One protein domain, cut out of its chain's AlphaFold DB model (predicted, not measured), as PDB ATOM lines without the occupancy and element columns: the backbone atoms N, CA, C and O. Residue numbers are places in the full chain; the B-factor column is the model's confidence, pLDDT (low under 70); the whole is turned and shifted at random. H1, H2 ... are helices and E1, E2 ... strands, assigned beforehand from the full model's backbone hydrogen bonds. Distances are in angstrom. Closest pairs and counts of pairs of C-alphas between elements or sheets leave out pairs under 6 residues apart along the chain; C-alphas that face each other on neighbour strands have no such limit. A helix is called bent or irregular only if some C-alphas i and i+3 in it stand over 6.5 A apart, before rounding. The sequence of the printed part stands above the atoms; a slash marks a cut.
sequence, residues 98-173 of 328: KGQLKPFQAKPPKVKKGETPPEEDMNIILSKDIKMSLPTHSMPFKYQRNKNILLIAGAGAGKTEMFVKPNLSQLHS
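AT A GLANCE: This is residues 98 to 173 of the 328 residues of an uncharacterized protein of Lactococcus lactis subsp. cremoris IBB477 (UniProt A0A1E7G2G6). With little regular structure, a small hairpin of strands E1 and E2 forms the middle between helix H1 near E2 and helix H2 near E1, and residues 111 to 116 and 152 to 158 stick out at opposite ends. The 76 printed residues run H1, E1, E2, H2, class mixed, with only 23 in named elements. The whole is only just loose, close to compact, with radius of gyration of the C-alphas 14.1 A and spans of 47 by 29 by 23 A.

HOW THE PARTS SIT: H1, residues 98 to 104, comes closest to E2, residues 131 to 133, at the C-alphas of Phe 104 and Met 132, 5.5 A apart. E1, residues 123 to 125, is the antiparallel neighbour of E2 at 155 degrees; N 124 and O 132 are 2.7 A apart, within hydrogen-bond range. H2, residues 159 to 168, comes closest to E1 at the C-alphas of Asn 167 and Ile 125, 6.1 A apart. H1 and H2 are apart. Within hydrogen-bond range are 1 of 3 O i to N i+4 pairs in H1, beside 2 of 4 O i to N i+3 pairs, and 4 of 6 O i to N i+4 pairs in H2.

IN THESE COORDINATES: H1 begins at C-alpha 98 (126.555, 155.083, 175.427) and is 10.5 A long; E1 is 6.2 A, E2 6.8 A. H2, 12.8 A, ends at C-alpha 168 (132.009, 153.836, 152.146). Both helices are only just irregular: C-alphas 100 and 103 are 6.7 A apart, 162 and 165 6.6 A.

THE WHOLE: The C-alphas farthest apart, of Lys 113 and Ala 155, are 47.3 A apart. The printed part has no cut. The links H1 to E1 and E2 to H2 are long. The model's pLDDT is under 70 at residues 108 to 120.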
ATOM      1  N   LYS A  98     125.318 155.341 176.196       88.31
ATOM      2  CA  LYS A  98     126.555 155.083 175.427       88.31
ATOM      3  C   LYS A  98     127.307 153.845 175.933       88.31
ATOM      4  O   LYS A  98     127.724 153.002 175.146       88.31
ATOM      5  N   GLY A  99     127.420 153.681 177.254       88.75
ATOM      6  CA  GLY A  99     128.082 152.526 177.871       88.75
ATOM      7  C   GLY A  99     127.396 151.185 177.587       88.75
ATOM      8  O   GLY A  99     128.078 150.172 177.464       88.75
ATOM      9  N   GLN A 100     126.070 151.176 177.428       88.69
ATOM     10  CA  GLN A 100     125.309 149.977 177.062       88.69
ATOM     11  C   GLN A 100     125.438 149.623 175.578       88.69
ATOM     12  O   GLN A 100     125.247 148.460 175.230       88.69
ATOM     13  N   LEU A 101     125.772 150.597 174.723       89.62
ATOM     14  CA  LEU A 101     125.944 150.406 173.281       89.62
ATOM     15  C   LEU A 101     127.384 150.040 172.881       89.62
ATOM     16  O   LEU A 101     127.578 149.354 171.883       89.62
ATOM     17  N   LYS A 102     128.392 150.409 173.685       89.94
ATOM     18  CA  LYS A 102     129.805 150.039 173.453       89.94
ATOM     19  C   LYS A 102     130.036 148.543 173.173       89.94
ATOM     20  O   LYS A 102     130.821 148.242 172.283       89.94
ATOM     21  N   PRO A 103     129.383 147.589 173.866       90.44
ATOM     22  CA  PRO A 103     129.589 146.165 173.606       90.44
ATOM     23  C   PRO A 103     129.110 145.678 172.236       90.44
ATOM     24  O   PRO A 103     129.375 144.529 171.912       90.44
ATOM     25  N   PHE A 104     128.389 146.497 171.462       90.19
ATOM     26  CA  PHE A 104     127.972 146.170 170.094       90.19
ATOM     27  C   PHE A 104     129.010 146.579 169.040       90.19
ATOM     28  O   PHE A 104     128.831 146.268 167.865       90.19
ATOM     29  N   GLN A 105     130.078 147.267 169.452       90.06
ATOM     30  CA  GLN A 105     131.176 147.707 168.594       90.06
ATOM     31  C   GLN A 105     132.274 146.641 168.570       90.06
ATOM     32  O   GLN A 105     132.626 146.088 169.619       90.06
ATOM     33  N   ALA A 106     132.826 146.371 167.387       86.62
ATOM     34  CA  ALA A 106     134.079 145.654 167.241       86.62
ATOM     35  C   ALA A 106     135.151 146.470 167.955       86.62
ATOM     36  O   ALA A 106     135.277 147.680 167.742       86.62
ATOM     37  N   LYS A 107     135.898 145.817 168.840       79.06
ATOM     38  CA  LYS A 107     137.058 146.454 169.453       79.06
ATOM     39  C   LYS A 107     138.189 146.464 168.432       79.06
ATOM     40  O   LYS A 107     138.345 145.455 167.742       79.06
ATOM     41  N   PRO A 108     138.992 147.539 168.379       69.94
ATOM     42  CA  PRO A 108     140.199 147.517 167.579       69.94
ATOM     43  C   PRO A 108     141.075 146.333 168.019       69.94
ATOM     44  O   PRO A 108     141.053 145.962 169.207       69.94
ATOM     45  N   PRO A 109     141.816 145.713 167.088       65.50
ATOM     46  CA  PRO A 109     142.724 144.623 167.406       65.50
ATOM     47  C   PRO A 109     143.675 145.033 168.533       65.50
ATOM     48  O   PRO A 109     144.124 146.178 168.606       65.50
ATOM     49  N   LYS A 110     143.962 144.111 169.457       60.31
ATOM     50  CA  LYS A 110     144.955 144.368 170.504       60.31
ATOM     51  C   LYS A 110     146.329 144.394 169.852       60.31
ATOM     52  O   LYS A 110     146.856 143.350 169.490       60.31
ATOM     53  N   VAL A 111     146.877 145.587 169.727       59.56
ATOM     54  CA  VAL A 111     148.192 145.825 169.140       59.56
ATOM     55  C   VAL A 111     149.263 145.508 170.178       59.56
ATOM     56  O   VAL A 111     149.144 145.939 171.332       59.56
ATOM     57  N   LYS A 112     150.296 144.738 169.815       61.03
ATOM     58  CA  LYS A 112     151.466 144.588 170.690       61.03
ATOM     59  C   LYS A 112     152.243 145.905 170.701       61.03
ATOM     60  O   LYS A 112     152.218 146.672 169.745       61.03
ATOM     61  N   LYS A 113     152.923 146.196 171.810       53.12
ATOM     62  CA  LYS A 113     153.686 147.440 171.983       53.12
ATOM     63  C   LYS A 113     154.778 147.517 170.900       53.12
ATOM     64  O   LYS A 113     155.751 146.781 170.994       53.12
ATOM     65  N   GLY A 114     154.587 148.374 169.892       62.38
ATOM     66  CA  GLY A 114     155.499 148.545 168.750       62.38
ATOM     67  C   GLY A 114     154.928 148.157 167.377       62.38
ATOM     68  O   GLY A 114     155.569 148.447 166.377       62.38
ATOM     69  N   GLU A 115     153.742 147.546 167.308       57.25
ATOM     70  CA  GLU A 115     153.043 147.278 166.040       57.25
ATOM     71  C   GLU A 115     152.089 148.441 165.702       57.25
ATOM     72  O   GLU A 115     151.573 149.116 166.598       57.25
ATOM     73  N   THR A 116     151.847 148.700 164.417       53.12
ATOM     74  CA  THR A 116     150.775 149.594 163.960       53.12
ATOM     75  C   THR A 116     149.436 148.865 164.126       53.12
ATOM     76  O   THR A 116     149.335 147.697 163.740       53.12
ATOM     77  N   PRO A 117     148.398 149.484 164.721       54.22
ATOM     78  CA  PRO A 117     147.067 148.887 164.732       54.22
ATOM     79  C   PRO A 117     146.633 148.572 163.298       54.22
ATOM     80  O   PRO A 117     146.863 149.416 162.434       54.22
ATOM     81  N   PRO A 118     145.979 147.426 163.029       55.66
ATOM     82  CA  PRO A 118     145.320 147.226 161.745       55.66
ATOM     83  C   PRO A 118     144.359 148.395 161.519       55.66
ATOM     84  O   PRO A 118     143.549 148.697 162.400       55.66
ATOM     85  N   GLU A 119     144.510 149.076 160.385       54.50
ATOM     86  CA  GLU A 119     143.880 150.373 160.095       54.50
ATOM     87  C   GLU A 119     142.350 150.311 159.977       54.50
ATOM     88  O   GLU A 119     141.677 151.340 159.961       54.50
ATOM     89  N   GLU A 120     141.768 149.117 159.939       63.19
ATOM     90  CA  GLU A 120     140.376 148.950 159.547       63.19
ATOM     91  C   GLU A 120     139.434 148.942 160.759       63.19
ATOM     92  O   GLU A 120     139.305 147.965 161.510       63.19
ATOM     93  N   ASP A 121     138.722 150.056 160.935       76.12
ATOM     94  CA  ASP A 121     137.552 150.126 161.803       76.12
ATOM     95  C   ASP A 121     136.433 149.246 161.221       76.12
ATOM     96  O   ASP A 121     135.626 149.678 160.405       76.12
ATOM     97  N   MET A 122     136.389 147.980 161.648       86.50
ATOM     98  CA  MET A 122     135.405 146.969 161.226       86.50
ATOM     99  C   MET A 122     134.013 147.203 161.834       86.50
ATOM    100  O   MET A 122     133.366 146.288 162.361       86.50
ATOM    101  N   ASN A 123     133.545 148.445 161.811       90.88
ATOM    102  CA  ASN A 123     132.264 148.849 162.348       90.88
ATOM    103  C   ASN A 123     131.471 149.676 161.336       90.88
ATOM    104  O   ASN A 123     131.987 150.570 160.689       90.88
ATOM    105  N   ILE A 124     130.161 149.476 161.296       93.19
ATOM    106  CA  ILE A 124     129.226 150.376 160.626       93.19
ATOM    107  C   ILE A 124     129.024 151.607 161.513       93.19
ATOM    108  O   ILE A 124     128.643 151.484 162.684       93.19
ATOM    109  N   ILE A 125     129.245 152.796 160.961       93.19
ATOM    110  CA  ILE A 125     129.035 154.076 161.640       93.19
ATOM    111  C   ILE A 125     127.538 154.405 161.613       93.19
ATOM    112  O   ILE A 125     126.949 154.577 160.546       93.19
ATOM    113  N   LEU A 126     126.920 154.512 162.796       93.12
ATOM    114  CA  LEU A 126     125.509 154.898 162.950       93.12
ATOM    115  C   LEU A 126     125.358 156.338 163.454       93.12
ATOM    116  O   LEU A 126     124.415 157.033 163.088       93.12
ATOM    117  N   SER A 127     126.264 156.783 164.323       90.31
ATOM    118  CA  SER A 127     126.340 158.157 164.820       90.31
ATOM    119  C   SER A 127     127.745 158.464 165.347       90.31
ATOM    120  O   SER A 127     128.600 157.581 165.405       90.31
ATOM    121  N   LYS A 128     127.968 159.701 165.812       86.94
ATOM    122  CA  LYS A 128     129.233 160.132 166.438       86.94
ATOM    123  C   LYS A 128     129.713 159.201 167.561       86.94
ATOM    124  O   LYS A 128     130.910 159.029 167.748       86.94
ATOM    125  N   ASP A 129     128.785 158.612 168.315       86.88
ATOM    126  CA  ASP A 129     129.091 157.791 169.493       86.88
ATOM    127  C   ASP A 129     128.726 156.309 169.320       86.88
ATOM    128  O   ASP A 129     129.045 155.480 170.179       86.88
ATOM    129  N   ILE A 130     128.001 155.973 168.250       89.75
ATOM    130  CA  ILE A 130     127.410 154.653 168.058       89.75
ATOM    131  C   ILE A 130     127.944 154.066 166.765       89.75
ATOM    132  O   ILE A 130     127.687 154.565 165.671       89.75
ATOM    133  N   LYS A 131     128.632 152.941 166.916       91.25
ATOM    134  CA  LYS A 131     129.019 152.071 165.819       91.25
ATOM    135  C   LYS A 131     128.486 150.663 166.058       91.25
ATOM    136  O   LYS A 131     128.073 150.329 167.176       91.25
ATOM    137  N   MET A 132     128.482 149.846 165.019       91.94
ATOM    138  CA  MET A 132     128.046 148.461 165.096       91.94
ATOM    139  C   MET A 132     129.055 147.556 164.401       91.94
ATOM    140  O   MET A 132     129.305 147.732 163.221       91.94
ATOM    141  N   SER A 133     129.569 146.555 165.115       91.38
ATOM    142  CA  SER A 133     130.523 145.571 164.582       91.38
ATOM    143  C   SER A 133     130.025 144.971 163.275       91.38
ATOM    144  O   SER A 133     128.894 144.487 163.253       91.38
ATOM    145  N   LEU A 134     130.850 144.947 162.233       88.50
ATOM    146  CA  LEU A 134     130.586 144.198 161.007       88.50
ATOM    147  C   LEU A 134     130.740 142.678 161.234       88.50
ATOM    148  O   LEU A 134     129.770 141.947 161.000       88.50
ATOM    149  N   PRO A 135     131.866 142.169 161.786       83.69
ATOM    150  CA  PRO A 135     131.988 140.754 162.103       83.69
ATOM    151  C   PRO A 135     131.070 140.386 163.273       83.69
ATOM    152  O   PRO A 135     131.006 141.063 164.302       83.69
ATOM    153  N   THR A 136     130.336 139.287 163.105       80.88
ATOM    154  CA  THR A 136     129.378 138.802 164.110       80.88
ATOM    155  C   THR A 136     129.942 137.623 164.905       80.88
ATOM    156  O   THR A 136     129.733 137.550 166.113       80.88
ATOM    157  N   HIS A 137     130.730 136.749 164.270       78.50
ATOM    158  CA  HIS A 137     131.286 135.542 164.898       78.50
ATOM    159  C   HIS A 137     132.284 135.828 166.029       78.50
ATOM    160  O   HIS A 137     132.353 135.068 166.989       78.50
ATOM    161  N   SER A 138     133.017 136.940 165.955       76.38
ATOM    162  CA  SER A 138     133.961 137.364 166.996       76.38
ATOM    163  C   SER A 138     133.278 137.990 168.222       76.38
ATOM    164  O   SER A 138     133.936 138.272 169.224       76.38
ATOM    165  N   MET A 139     131.960 138.211 168.165       83.50
ATOM    166  CA  MET A 139     131.195 138.876 169.216       83.50
ATOM    167  C   MET A 139     130.455 137.855 170.092       83.50
ATOM    168  O   MET A 139     129.903 136.883 169.572       83.50
ATOM    169  N   PRO A 140     130.334 138.087 171.414       87.50
ATOM    170  CA  PRO A 140     129.485 137.262 172.270       87.50
ATOM    171  C   PRO A 140     128.045 137.225 171.750       87.50
ATOM    172  O   PRO A 140     127.494 138.279 171.429       87.50
ATOM    173  N   PHE A 141     127.412 136.047 171.753       88.25
ATOM    174  CA  PHE A 141     126.071 135.816 171.191       88.25
ATOM    175  C   PHE A 141     125.036 136.887 171.583       88.25
ATOM    176  O   PHE A 141     124.308 137.409 170.745       88.25
ATOM    177  N   LYS A 142     125.041 137.330 172.849       89.69
ATOM    178  CA  LYS A 142     124.146 138.391 173.354       89.69
ATOM    179  C   LYS A 142     124.232 139.738 172.615       89.69
ATOM    180  O   LYS A 142     123.266 140.504 172.659       89.69
ATOM    181  N   TYR A 143     125.362 140.040 171.973       88.44
ATOM    182  CA  TYR A 143     125.632 141.291 171.251       88.44
ATOM    183  C   TYR A 143     125.613 141.127 169.730       88.44
ATOM    184  O   TYR A 143     125.746 142.112 169.005       88.44
ATOM    185  N   GLN A 144     125.404 139.908 169.237       90.31
ATOM    186  CA  GLN A 144     125.201 139.659 167.818       90.31
ATOM    187  C   GLN A 144     123.849 140.253 167.396       90.31
ATOM    188  O   GLN A 144     122.821 140.070 168.058       90.31
ATOM    189  N   ARG A 145     123.861 141.057 166.333       88.69
ATOM    190  CA  ARG A 145     122.693 141.785 165.819       88.69
ATOM    191  C   ARG A 145     122.705 141.754 164.304       88.69
ATOM    192  O   ARG A 145     123.783 141.828 163.715       88.69
ATOM    193  N   ASN A 146     121.511 141.708 163.719       89.50
ATOM    194  CA  ASN A 146     121.312 141.934 162.294       89.50
ATOM    195  C   ASN A 146     121.830 143.338 161.917       89.50
ATOM    196  O   ASN A 146     121.674 144.279 162.697       89.50
ATOM    197  N   LYS A 147     122.483 143.445 160.754       89.62
ATOM    198  CA  LYS A 147     123.102 144.669 160.222       89.62
ATOM    199  C   LYS A 147     122.235 145.381 159.189       89.62
ATOM    200  O   LYS A 147     122.652 146.403 158.657       89.62
ATOM    201  N   ASN A 148     121.039 144.863 158.916       92.12
ATOM    202  CA  ASN A 148     120.060 145.548 158.088       92.12
ATOM    203  C   ASN A 148     119.656 146.852 158.784       92.12
ATOM    204  O   ASN A 148     119.078 146.835 159.872       92.12
ATOM    205  N   ILE A 149     119.984 147.978 158.157       93.44
ATOM    206  CA  ILE A 149     119.732 149.316 158.689       93.44
ATOM    207  C   ILE A 149     118.669 149.985 157.828       93.44
ATOM    208  O   ILE A 149     118.833 150.134 156.620       93.44
ATOM    209  N   LEU A 150     117.588 150.423 158.473       94.62
ATOM    210  CA  LEU A 150     116.588 151.295 157.872       94.62
ATOM    211  C   LEU A 150     116.874 152.736 158.296       94.62
ATOM    212  O   LEU A 150     116.682 153.097 159.458       94.62
ATOM    213  N   LEU A 151     117.325 153.560 157.351       92.56
ATOM    214  CA  LEU A 151     117.559 154.985 157.572       92.56
ATOM    215  C   LEU A 151     116.350 155.799 157.095       92.56
ATOM    216  O   LEU A 151     116.131 155.955 155.894       92.56
ATOM    217  N   ILE A 152     115.591 156.361 158.037       93.50
ATOM    218  CA  ILE A 152     114.460 157.252 157.748       93.50
ATOM    219  C   ILE A 152     114.915 158.694 157.953       93.50
ATOM    220  O   ILE A 152     115.281 159.083 159.059       93.50
ATOM    221  N   ALA A 153     114.888 159.494 156.890       92.12
ATOM    222  CA  ALA A 153     115.182 160.920 156.968       92.12
ATOM    223  C   ALA A 153     114.505 161.688 155.828       92.12
ATOM    224  O   ALA A 153     114.307 161.139 154.737       92.12
ATOM    225  N   GLY A 154     114.214 162.972 156.057       93.56
ATOM    226  CA  GLY A 154     113.652 163.876 155.050       93.56
ATOM    227  C   GLY A 154     114.569 164.104 153.840       93.56
ATOM    228  O   GLY A 154     115.720 163.648 153.789       93.56
ATOM    229  N   ALA A 155     114.056 164.799 152.825       91.19
ATOM    230  CA  ALA A 155     114.892 165.315 151.740       91.19
ATOM    231  C   ALA A 155     115.872 166.365 152.297       91.19
ATOM    232  O   ALA A 155     115.519 167.124 153.192       91.19
ATOM    233  N   GLY A 156     117.122 166.371 151.826       88.25
ATOM    234  CA  GLY A 156     118.152 167.310 152.301       88.25
ATOM    235  C   GLY A 156     118.760 167.002 153.678       88.25
ATOM    236  O   GLY A 156     119.752 167.614 154.044       88.25
ATOM    237  N   ALA A 157     118.263 165.999 154.410       90.31
ATOM    238  CA  ALA A 157     118.771 165.630 155.739       90.31
ATOM    239  C   ALA A 157     120.173 164.969 155.744       90.31
ATOM    240  O   ALA A 157     120.620 164.480 156.777       90.31
ATOM    241  N   GLY A 158     120.851 164.900 154.592       90.19
ATOM    242  CA  GLY A 158     122.207 164.357 154.486       90.19
ATOM    243  C   GLY A 158     122.302 162.830 154.519       90.19
ATOM    244  O   GLY A 158     123.310 162.308 154.971       90.19
ATOM    245  N   LYS A 159     121.294 162.080 154.041       92.94
ATOM    246  CA  LYS A 159     121.356 160.599 153.988       92.94
ATOM    247  C   LYS A 159     122.632 160.094 153.299       92.94
ATOM    248  O   LYS A 159     123.310 159.209 153.814       92.94
ATOM    249  N   THR A 160     122.971 160.678 152.153       92.75
ATOM    250  CA  THR A 160     124.154 160.290 151.383       92.75
ATOM    251  C   THR A 160     125.428 160.811 152.041       92.75
ATOM    252  O   THR A 160     126.354 160.044 152.286       92.75
ATOM    253  N   GLU A 161     125.462 162.096 152.384       91.69
ATOM    254  CA  GLU A 161     126.649 162.773 152.906       91.69
ATOM    255  C   GLU A 161     127.032 162.365 154.338       91.69
ATOM    256  O   GLU A 161     128.216 162.305 154.644       91.69
ATOM    257  N   MET A 162     126.061 162.063 155.205       92.38
ATOM    258  CA  MET A 162     126.281 161.816 156.639       92.38
ATOM    259  C   MET A 162     126.230 160.338 157.025       92.38
ATOM    260  O   MET A 162     126.711 159.982 158.098       92.38
ATOM    261  N   PHE A 163     125.644 159.473 156.190       94.06
ATOM    262  CA  PHE A 163     125.562 158.038 156.473       94.06
ATOM    263  C   PHE A 163     126.256 157.192 155.405       94.06
ATOM    264  O   PHE A 163     127.155 156.426 155.741       94.06
ATOM    265  N   VAL A 164     125.891 157.336 154.126       94.19
ATOM    266  CA  VAL A 164     126.441 156.479 153.058       94.19
ATOM    267  C   VAL A 164     127.933 156.736 152.838       94.19
ATOM    268  O   VAL A 164     128.725 155.804 152.947       94.19
ATOM    269  N   LYS A 165     128.334 157.989 152.579       94.06
ATOM    270  CA  LYS A 165     129.737 158.331 152.296       94.06
ATOM    271  C   LYS A 165     130.683 157.979 153.446       94.06
ATOM    272  O   LYS A 165     131.658 157.295 153.163       94.06
ATOM    273  N   PRO A 166     130.408 158.334 154.720       93.12
ATOM    274  CA  PRO A 166     131.305 157.965 155.810       93.12
ATOM    275  C   PRO A 166     131.504 156.455 155.919       93.12
ATOM    276  O   PRO A 166     132.621 156.023 156.158       93.12
ATOM    277  N   ASN A 167     130.455 155.653 155.697       93.75
ATOM    278  CA  ASN A 167     130.570 154.195 155.728       93.75
ATOM    279  C   ASN A 167     131.328 153.619 154.515       93.75
ATOM    280  O   ASN A 167     132.045 152.637 154.686       93.75
ATOM    281  N   LEU A 168     131.210 154.217 153.322       93.69
ATOM    282  CA  LEU A 168     132.009 153.836 152.146       93.69
ATOM    283  C   LEU A 168     133.486 154.200 152.305       93.69
ATOM    284  O   LEU A 168     134.357 153.426 151.922       93.69
ATOM    285  N   SER A 169     133.767 155.355 152.908       92.25
ATOM    286  CA  SER A 169     135.125 155.831 153.178       92.25
ATOM    287  C   SER A 169     135.876 155.010 154.222       92.25
ATOM    288  O   SER A 169     137.071 155.222 154.384       92.25
ATOM    289  N   GLN A 170     135.222 154.068 154.909       90.25
ATOM    290  CA  GLN A 170     135.931 153.128 155.780       90.25
ATOM    291  C   GLN A 170     136.656 152.022 155.011       90.25
ATOM    292  O   GLN A 170     137.527 151.388 155.590       90.25
ATOM    293  N   LEU A 171     136.300 151.778 153.740       90.00
ATOM    294  CA  LEU A 171     137.050 150.911 152.821       90.00
ATOM    295  C   LEU A 171     137.339 149.490 153.356       90.00
ATOM    296  O   LEU A 171     138.268 148.835 152.894       90.00
ATOM    297  N   HIS A 172     136.502 148.979 154.262       86.38
ATOM    298  CA  HIS A 172     136.729 147.726 154.999       86.38
ATOM    299  C   HIS A 172     135.986 146.505 154.411       86.38
ATOM    300  O   HIS A 172     135.938 145.439 155.027       86.38
ATOM    301  N   SER A 173     135.243 146.651 153.304       87.50
ATOM    302  CA  SER A 173     134.394 145.575 152.756       87.50
ATOM    303  C   SER A 173     134.028 145.786 151.292       87.50
ATOM    304  O   SER A 173     134.020 146.907 150.814       87.50
TER     305      SER A 173